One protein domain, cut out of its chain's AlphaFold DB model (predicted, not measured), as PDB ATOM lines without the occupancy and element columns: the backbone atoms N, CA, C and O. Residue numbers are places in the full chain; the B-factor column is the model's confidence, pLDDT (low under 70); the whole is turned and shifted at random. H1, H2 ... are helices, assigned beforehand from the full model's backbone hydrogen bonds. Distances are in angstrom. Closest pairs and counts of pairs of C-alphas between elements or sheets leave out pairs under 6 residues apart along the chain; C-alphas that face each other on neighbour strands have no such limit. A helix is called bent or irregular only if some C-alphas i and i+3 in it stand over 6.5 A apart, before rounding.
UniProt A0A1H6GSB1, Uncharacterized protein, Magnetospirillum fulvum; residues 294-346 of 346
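AT A GLANCE: This is residues 294 to 346 of the 346 residues of an uncharacterized protein of Magnetospirillum fulvum (UniProt A0A1H6GSB1). One long straight helix, H1, makes the length of a J-like hook, and after a short turn of chain the shorter helix H2 folds back beside its far part without touching it. Residues 294 to 320 of H1 stick out free, and the open gap between the two helices makes this a loose hook rather than a packed pair. The printed part has 53 residues with two named helices, H1 then H2, and no named strand; the class is all helix. The whole is extended, with a radius of gyration of the C-alphas of 16.8 A, and its C-alphas span 55 by 20 by 6 A, a rod in outline.

IN THESE COORDINATES: H1 is the longest helix, residues 294 to 324, 45.2 A from first to last C-alpha. It begins at C-alpha 294 at (5.791, 3.274, -51.786) and ends at C-alpha 324 at (-29.262, -22.229, -38.997). H2 holds residues 331 to 345 and measures 21.4 A from first to last C-alpha, ending at C-alpha 345 at (-21.413, -7.854, -32.897). Neither helix is bent.

HOW THE PARTS SIT: H1 has the N-to-C direction (-0.79, -0.58, 0.19), and H2 has (0.84, 0.55, -0.02). The two helices are apart, with no C-alpha of the one within 8 A of the other. The link from H1 to H2 is short, 6 residues. In H1 every O i to N i+4 pair is within hydrogen-bond range, and in H2 10 of 11 are.

THE WHOLE: The two C-alphas farthest apart are those of Ala 294 and Asn 330, 55.5 A. The C-alphas of Ala 294 and Asp 346, the first and last printed residues, are 35.4 A apart, and Asp 346 is the chain's last residue. The printed part has no cut. The mean pLDDT of the printed part is 74.0; it is 82 in H1 and 65 in H2. Low confidence, under 70, marks residue 322, residues 324 to 338, residues 340 to 341 and residues 344 to 346 of this model.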
ATOM      1  N   ALA A 294       5.884   4.731 -51.740       89.56
ATOM      2  CA  ALA A 294       5.791   3.274 -51.786       89.56
ATOM      3  C   ALA A 294       5.317   2.680 -50.450       89.56
ATOM      4  O   ALA A 294       4.481   1.771 -50.445       89.56
ATOM      5  N   LYS A 295       5.797   3.216 -49.320       91.62
ATOM      6  CA  LYS A 295       5.358   2.788 -47.988       91.62
ATOM      7  C   LYS A 295       3.872   3.084 -47.777       91.62
ATOM      8  O   LYS A 295       3.128   2.166 -47.434       91.62
ATOM      9  N   ALA A 296       3.421   4.299 -48.092       89.44
ATOM     10  CA  ALA A 296       2.010   4.678 -47.987       89.44
ATOM     11  C   ALA A 296       1.102   3.812 -48.883       89.44
ATOM     12  O   ALA A 296       0.039   3.359 -48.457       89.44
ATOM     13  N   LEU A 297       1.534   3.510 -50.115       88.38
ATOM     14  CA  LEU A 297       0.813   2.589 -51.002       88.38
ATOM     15  C   LEU A 297       0.745   1.167 -50.431       88.38
ATOM     16  O   LEU A 297      -0.284   0.505 -50.573       88.38
ATOM     17  N   SER A 298       1.811   0.687 -49.784       90.38
ATOM     18  CA  SER A 298       1.832  -0.641 -49.159       90.38
ATOM     19  C   SER A 298       0.895  -0.735 -47.949       90.38
ATOM     20  O   SER A 298       0.146  -1.704 -47.833       90.38
ATOM     21  N   GLU A 299       0.861   0.299 -47.108       89.81
ATOM     22  CA  GLU A 299      -0.017   0.379 -45.938       89.81
ATOM     23  C   GLU A 299      -1.490   0.460 -46.364       89.81
ATOM     24  O   GLU A 299      -2.332  -0.271 -45.838       89.81
ATOM     25  N   ASN A 300      -1.797   1.248 -47.402       87.88
ATOM     26  CA  ASN A 300      -3.138   1.307 -47.988       87.88
ATOM     27  C   ASN A 300      -3.573  -0.040 -48.581       87.88
ATOM     28  O   ASN A 300      -4.717  -0.454 -48.389       87.88
ATOM     29  N   ARG A 301      -2.670  -0.756 -49.266       89.31
ATOM     30  CA  ARG A 301      -2.953  -2.106 -49.787       89.31
ATOM     31  C   ARG A 301      -3.212  -3.108 -48.662       89.31
ATOM     32  O   ARG A 301      -4.155  -3.886 -48.768       89.31
ATOM     33  N   ALA A 302      -2.428  -3.069 -47.586       84.38
ATOM     34  CA  ALA A 302      -2.629  -3.936 -46.427       84.38
ATOM     35  C   ALA A 302      -3.963  -3.647 -45.713       84.38
ATOM     36  O   ALA A 302      -4.682  -4.573 -45.340       84.38
ATOM     37  N   SER A 303      -4.332  -2.370 -45.572       85.25
ATOM     38  CA  SER A 303      -5.621  -1.960 -44.995       85.25
ATOM     39  C   SER A 303      -6.812  -2.387 -45.868       85.25
ATOM     40  O   SER A 303      -7.800  -2.940 -45.371       85.25
ATOM     41  N   ALA A 304      -6.699  -2.222 -47.190       80.06
ATOM     42  CA  ALA A 304      -7.710  -2.683 -48.138       80.06
ATOM     43  C   ALA A 304      -7.881  -4.213 -48.101       80.06
ATOM     44  O   ALA A 304      -9.015  -4.688 -48.097       80.06
ATOM     45  N   ALA A 305      -6.787  -4.978 -48.004       81.44
ATOM     46  CA  ALA A 305      -6.834  -6.436 -47.882       81.44
ATOM     47  C   ALA A 305      -7.591  -6.884 -46.621       81.44
ATOM     48  O   ALA A 305      -8.540  -7.658 -46.732       81.44
ATOM     49  N   LYS A 306      -7.278  -6.303 -45.451       85.19
ATOM     50  CA  LYS A 306      -8.017  -6.570 -44.199       85.19
ATOM     51  C   LYS A 306      -9.507  -6.243 -44.319       85.19
ATOM     52  O   LYS A 306     -10.353  -6.971 -43.810       85.19
ATOM     53  N   THR A 307      -9.840  -5.158 -45.015       84.06
ATOM     54  CA  THR A 307     -11.238  -4.763 -45.249       84.06
ATOM     55  C   THR A 307     -11.976  -5.781 -46.124       84.06
ATOM     56  O   THR A 307     -13.148  -6.076 -45.878       84.06
ATOM     57  N   VAL A 308     -11.311  -6.329 -47.144       82.81
ATOM     58  CA  VAL A 308     -11.878  -7.373 -48.012       82.81
ATOM     59  C   VAL A 308     -12.060  -8.683 -47.243       82.81
ATOM     60  O   VAL A 308     -13.140  -9.268 -47.324       82.81
ATOM     61  N   GLU A 309     -11.066  -9.097 -46.456       81.00
ATOM     62  CA  GLU A 309     -11.138 -10.290 -45.598       81.00
ATOM     63  C   GLU A 309     -12.302 -10.201 -44.597       81.00
ATOM     64  O   GLU A 309     -13.119 -11.124 -44.515       81.00
ATOM     65  N   LEU A 310     -12.463  -9.054 -43.921       85.81
ATOM     66  CA  LEU A 310     -13.593  -8.802 -43.017       85.81
ATOM     67  C   LEU A 310     -14.941  -8.917 -43.737       85.81
ATOM     68  O   LEU A 310     -15.861  -9.563 -43.240       85.81
ATOM     69  N   ARG A 311     -15.069  -8.339 -44.937       84.38
ATOM     70  CA  ARG A 311     -16.310  -8.437 -45.721       84.38
ATOM     71  C   ARG A 311     -16.613  -9.873 -46.133       84.38
ATOM     72  O   ARG A 311     -17.776 -10.270 -46.074       84.38
ATOM     73  N   SER A 312     -15.604 -10.650 -46.529       84.88
ATOM     74  CA  SER A 312     -15.810 -12.063 -46.863       84.88
ATOM     75  C   SER A 312     -16.254 -12.885 -45.653       84.88
ATOM     76  O   SER A 312     -17.172 -13.694 -45.792       84.88
ATOM     77  N   ALA A 313     -15.690 -12.617 -44.472       80.81
ATOM     78  CA  ALA A 313     -16.064 -13.288 -43.230       80.81
ATOM     79  C   ALA A 313     -17.513 -12.967 -42.825       80.81
ATOM     80  O   ALA A 313     -18.292 -13.879 -42.553       80.81
ATOM     81  N   ILE A 314     -17.916 -11.691 -42.897       78.06
ATOM     82  CA  ILE A 314     -19.300 -11.260 -42.628       78.06
ATOM     83  C   ILE A 314     -20.286 -11.957 -43.575       78.06
ATOM     84  O   ILE A 314     -21.356 -12.402 -43.156       78.06
ATOM     85  N   VAL A 315     -19.952 -12.058 -44.866       81.19
ATOM     86  CA  VAL A 315     -20.813 -12.739 -45.844       81.19
ATOM     87  C   VAL A 315     -20.932 -14.232 -45.528       81.19
ATOM     88  O   VAL A 315     -22.044 -14.756 -45.578       81.19
ATOM     89  N   GLN A 316     -19.834 -14.907 -45.173       80.19
ATOM     90  CA  GLN A 316     -19.860 -16.317 -44.763       80.19
ATOM     91  C   GLN A 316     -20.716 -16.531 -43.511       80.19
ATOM     92  O   GLN A 316     -21.645 -17.337 -43.566       80.19
ATOM     93  N   GLN A 317     -20.507 -15.742 -42.453       78.00
ATOM     94  CA  GLN A 317     -21.332 -15.796 -41.238       78.00
ATOM     95  C   GLN A 317     -22.812 -15.555 -41.539       78.00
ATOM     96  O   GLN A 317     -23.677 -16.267 -41.038       78.00
ATOM     97  N   LYS A 318     -23.141 -14.588 -42.405       77.75
ATOM     98  CA  LYS A 318     -24.533 -14.330 -42.802       77.75
ATOM     99  C   LYS A 318     -25.159 -15.521 -43.535       77.75
ATOM    100  O   LYS A 318     -26.353 -15.785 -43.387       77.75
ATOM    101  N   VAL A 319     -24.381 -16.225 -44.358       78.44
ATOM    102  CA  VAL A 319     -24.838 -17.446 -45.036       78.44
ATOM    103  C   VAL A 319     -25.048 -18.582 -44.033       78.44
ATOM    104  O   VAL A 319     -26.043 -19.295 -44.154       78.44
ATOM    105  N   GLU A 320     -24.164 -18.740 -43.047       77.94
ATOM    106  CA  GLU A 320     -24.300 -19.724 -41.962       77.94
ATOM    107  C   GLU A 320     -25.534 -19.443 -41.097       77.94
ATOM    108  O   GLU A 320     -26.387 -20.320 -40.953       77.94
ATOM    109  N   LEU A 321     -25.736 -18.188 -40.688       72.62
ATOM    110  CA  LEU A 321     -26.948 -17.715 -40.009       72.62
ATOM    111  C   LEU A 321     -28.228 -18.056 -40.778       72.62
ATOM    112  O   LEU A 321     -29.192 -18.561 -40.207       72.62
ATOM    113  N   ASN A 322     -28.253 -17.819 -42.090       67.88
ATOM    114  CA  ASN A 322     -29.408 -18.155 -42.930       67.88
ATOM    115  C   ASN A 322     -29.646 -19.670 -43.067       67.88
ATOM    116  O   ASN A 322     -30.758 -20.083 -43.408       67.88
ATOM    117  N   LYS A 323     -28.627 -20.509 -42.851       76.00
ATOM    118  CA  LYS A 323     -28.790 -21.970 -42.810       76.00
ATOM    119  C   LYS A 323     -29.348 -22.417 -41.460       76.00
ATOM    120  O   LYS A 323     -30.291 -23.203 -41.442       76.00
ATOM    121  N   GLU A 324     -28.826 -21.887 -40.359       65.94
ATOM    122  CA  GLU A 324     -29.262 -22.229 -38.997       65.94
ATOM    123  C   GLU A 324     -30.682 -21.738 -38.693       65.94
ATOM    124  O   GLU A 324     -31.492 -22.466 -38.124       65.94
ATOM    125  N   THR A 325     -31.048 -20.551 -39.174       58.72
ATOM    126  CA  THR A 325     -32.415 -20.014 -39.031       58.72
ATOM    127  C   THR A 325     -33.465 -20.797 -39.820       58.72
ATOM    128  O   THR A 325     -34.631 -20.797 -39.440       58.72
ATOM    129  N   LYS A 326     -33.073 -21.541 -40.862       61.00
ATOM    130  CA  LYS A 326     -33.958 -22.523 -41.515       61.00
ATOM    131  C   LYS A 326     -34.107 -23.826 -40.718       61.00
ATOM    132  O   LYS A 326     -35.011 -24.598 -41.022       61.00
ATOM    133  N   MET A 327     -33.249 -24.075 -39.726       56.91
ATOM    134  CA  MET A 327     -33.325 -25.239 -38.833       56.91
ATOM    135  C   MET A 327     -34.033 -24.945 -37.502       56.91
ATOM    136  O   MET A 327     -34.589 -25.864 -36.901       56.91
ATOM    137  N   ALA A 328     -34.095 -23.684 -37.068       48.47
ATOM    138  CA  ALA A 328     -34.857 -23.272 -35.891       48.47
ATOM    139  C   ALA A 328     -36.367 -23.226 -36.201       48.47
ATOM    140  O   ALA A 328     -36.930 -22.196 -36.559       48.47
ATOM    141  N   SER A 329     -37.039 -24.367 -36.058       51.84
ATOM    142  CA  SER A 329     -38.500 -24.497 -36.178       51.84
ATOM    143  C   SER A 329     -39.263 -24.048 -34.918       51.84
ATOM    144  O   SER A 329     -40.478 -24.220 -34.848       51.84
ATOM    145  N   ASN A 330     -38.574 -23.440 -33.941       58.50
ATOM    146  CA  ASN A 330     -39.139 -23.027 -32.659       58.50
ATOM    147  C   ASN A 330     -38.779 -21.553 -32.335       58.50
ATOM    148  O   ASN A 330     -37.596 -21.207 -32.296       58.50
ATOM    149  N   PRO A 331     -39.760 -20.655 -32.122       63.31
ATOM    150  CA  PRO A 331     -39.525 -19.208 -32.011       63.31
ATOM    151  C   PRO A 331     -38.765 -18.746 -30.750       63.31
ATOM    152  O   PRO A 331     -38.171 -17.667 -30.772       63.31
ATOM    153  N   GLU A 332     -38.728 -19.532 -29.670       63.94
ATOM    154  CA  GLU A 332     -37.975 -19.177 -28.450       63.94
ATOM    155  C   GLU A 332     -36.452 -19.298 -28.626       63.94
ATOM    156  O   GLU A 332     -35.696 -18.469 -28.107       63.94
ATOM    157  N   ASP A 333     -35.995 -20.267 -29.423       62.81
ATOM    158  CA  ASP A 333     -34.571 -20.469 -29.707       62.81
ATOM    159  C   ASP A 333     -34.009 -19.338 -30.581       62.81
ATOM    160  O   ASP A 333     -32.879 -18.893 -30.390       62.81
ATOM    161  N   PHE A 334     -34.838 -18.781 -31.469       60.44
ATOM    162  CA  PHE A 334     -34.474 -17.649 -32.323       60.44
ATOM    163  C   PHE A 334     -34.193 -16.368 -31.519       60.44
ATOM    164  O   PHE A 334     -33.282 -15.610 -31.848       60.44
ATOM    165  N   SER A 335     -34.942 -16.135 -30.436       67.19
ATOM    166  CA  SER A 335     -34.777 -14.944 -29.590       67.19
ATOM    167  C   SER A 335     -33.502 -15.008 -28.737       67.19
ATOM    168  O   SER A 335     -32.767 -14.021 -28.645       67.19
ATOM    169  N   LYS A 336     -33.175 -16.187 -28.182       68.75
ATOM    170  CA  LYS A 336     -31.888 -16.415 -27.498       68.75
ATOM    171  C   LYS A 336     -30.706 -16.281 -28.456       68.75
ATOM    172  O   LYS A 336     -29.706 -15.667 -28.093       68.75
ATOM    173  N   TYR A 337     -30.844 -16.795 -29.679       64.88
ATOM    174  CA  TYR A 337     -29.795 -16.711 -30.690       64.88
ATOM    175  C   TYR A 337     -29.544 -15.267 -31.148       64.88
ATOM    176  O   TYR A 337     -28.401 -14.823 -31.173       64.88
ATOM    177  N   LEU A 338     -30.603 -14.486 -31.408       68.62
ATOM    178  CA  LEU A 338     -30.484 -13.060 -31.750       68.62
ATOM    179  C   LEU A 338     -29.861 -12.222 -30.629       68.62
ATOM    180  O   LEU A 338     -29.104 -11.294 -30.912       68.62
ATOM    181  N   SER A 339     -30.174 -12.535 -29.370       71.38
ATOM    182  CA  SER A 339     -29.566 -11.852 -28.228       71.38
ATOM    183  C   SER A 339     -28.073 -12.154 -28.127       71.38
ATOM    184  O   SER A 339     -27.303 -11.224 -27.925       71.38
ATOM    185  N   ALA A 340     -27.666 -13.419 -28.287       68.75
ATOM    186  CA  ALA A 340     -26.258 -13.814 -28.254       68.75
ATOM    187  C   ALA A 340     -25.470 -13.150 -29.393       68.75
ATOM    188  O   ALA A 340     -24.428 -12.549 -29.144       68.75
ATOM    189  N   LEU A 341     -26.037 -13.145 -30.603       59.88
ATOM    190  CA  LEU A 341     -25.411 -12.552 -31.782       59.88
ATOM    191  C   LEU A 341     -25.207 -11.037 -31.667       59.88
ATOM    192  O   LEU A 341     -24.253 -10.508 -32.222       59.88
ATOM    193  N   ARG A 342     -26.103 -10.329 -30.965       72.19
ATOM    194  CA  ARG A 342     -25.967  -8.887 -30.709       72.19
ATOM    195  C   ARG A 342     -24.763  -8.588 -29.815       72.19
ATOM    196  O   ARG A 342     -24.061  -7.627 -30.081       72.19
ATOM    197  N   THR A 343     -24.512  -9.433 -28.816       71.06
ATOM    198  CA  THR A 343     -23.342  -9.339 -27.922       71.06
ATOM    199  C   THR A 343     -22.012  -9.645 -28.604       71.06
ATOM    200  O   THR A 343     -21.001  -9.145 -28.141       71.06
ATOM    201  N   ASP A 344     -22.002 -10.468 -29.656       59.59
ATOM    202  CA  ASP A 344     -20.784 -10.776 -30.426       59.59
ATOM    203  C   ASP A 344     -20.502  -9.742 -31.539       59.59
ATOM    204  O   ASP A 344     -19.409  -9.722 -32.109       59.59
ATOM    205  N   LEU A 345     -21.502  -8.923 -31.891       59.03
ATOM    206  CA  LEU A 345     -21.413  -7.854 -32.897       59.03
ATOM    207  C   LEU A 345     -21.094  -6.475 -32.300       59.03
ATOM    208  O   LEU A 345     -20.490  -5.665 -33.007       59.03
ATOM    209  N   ASP A 346     -21.535  -6.209 -31.065       55.72
ATOM    210  CA  ASP A 346     -21.058  -5.092 -30.227       55.72
ATOM    211  C   ASP A 346     -19.628  -5.373 -29.730       55.72
ATOM    212  O   ASP A 346     -18.810  -4.419 -29.721       55.72
TER     213      ASP A 346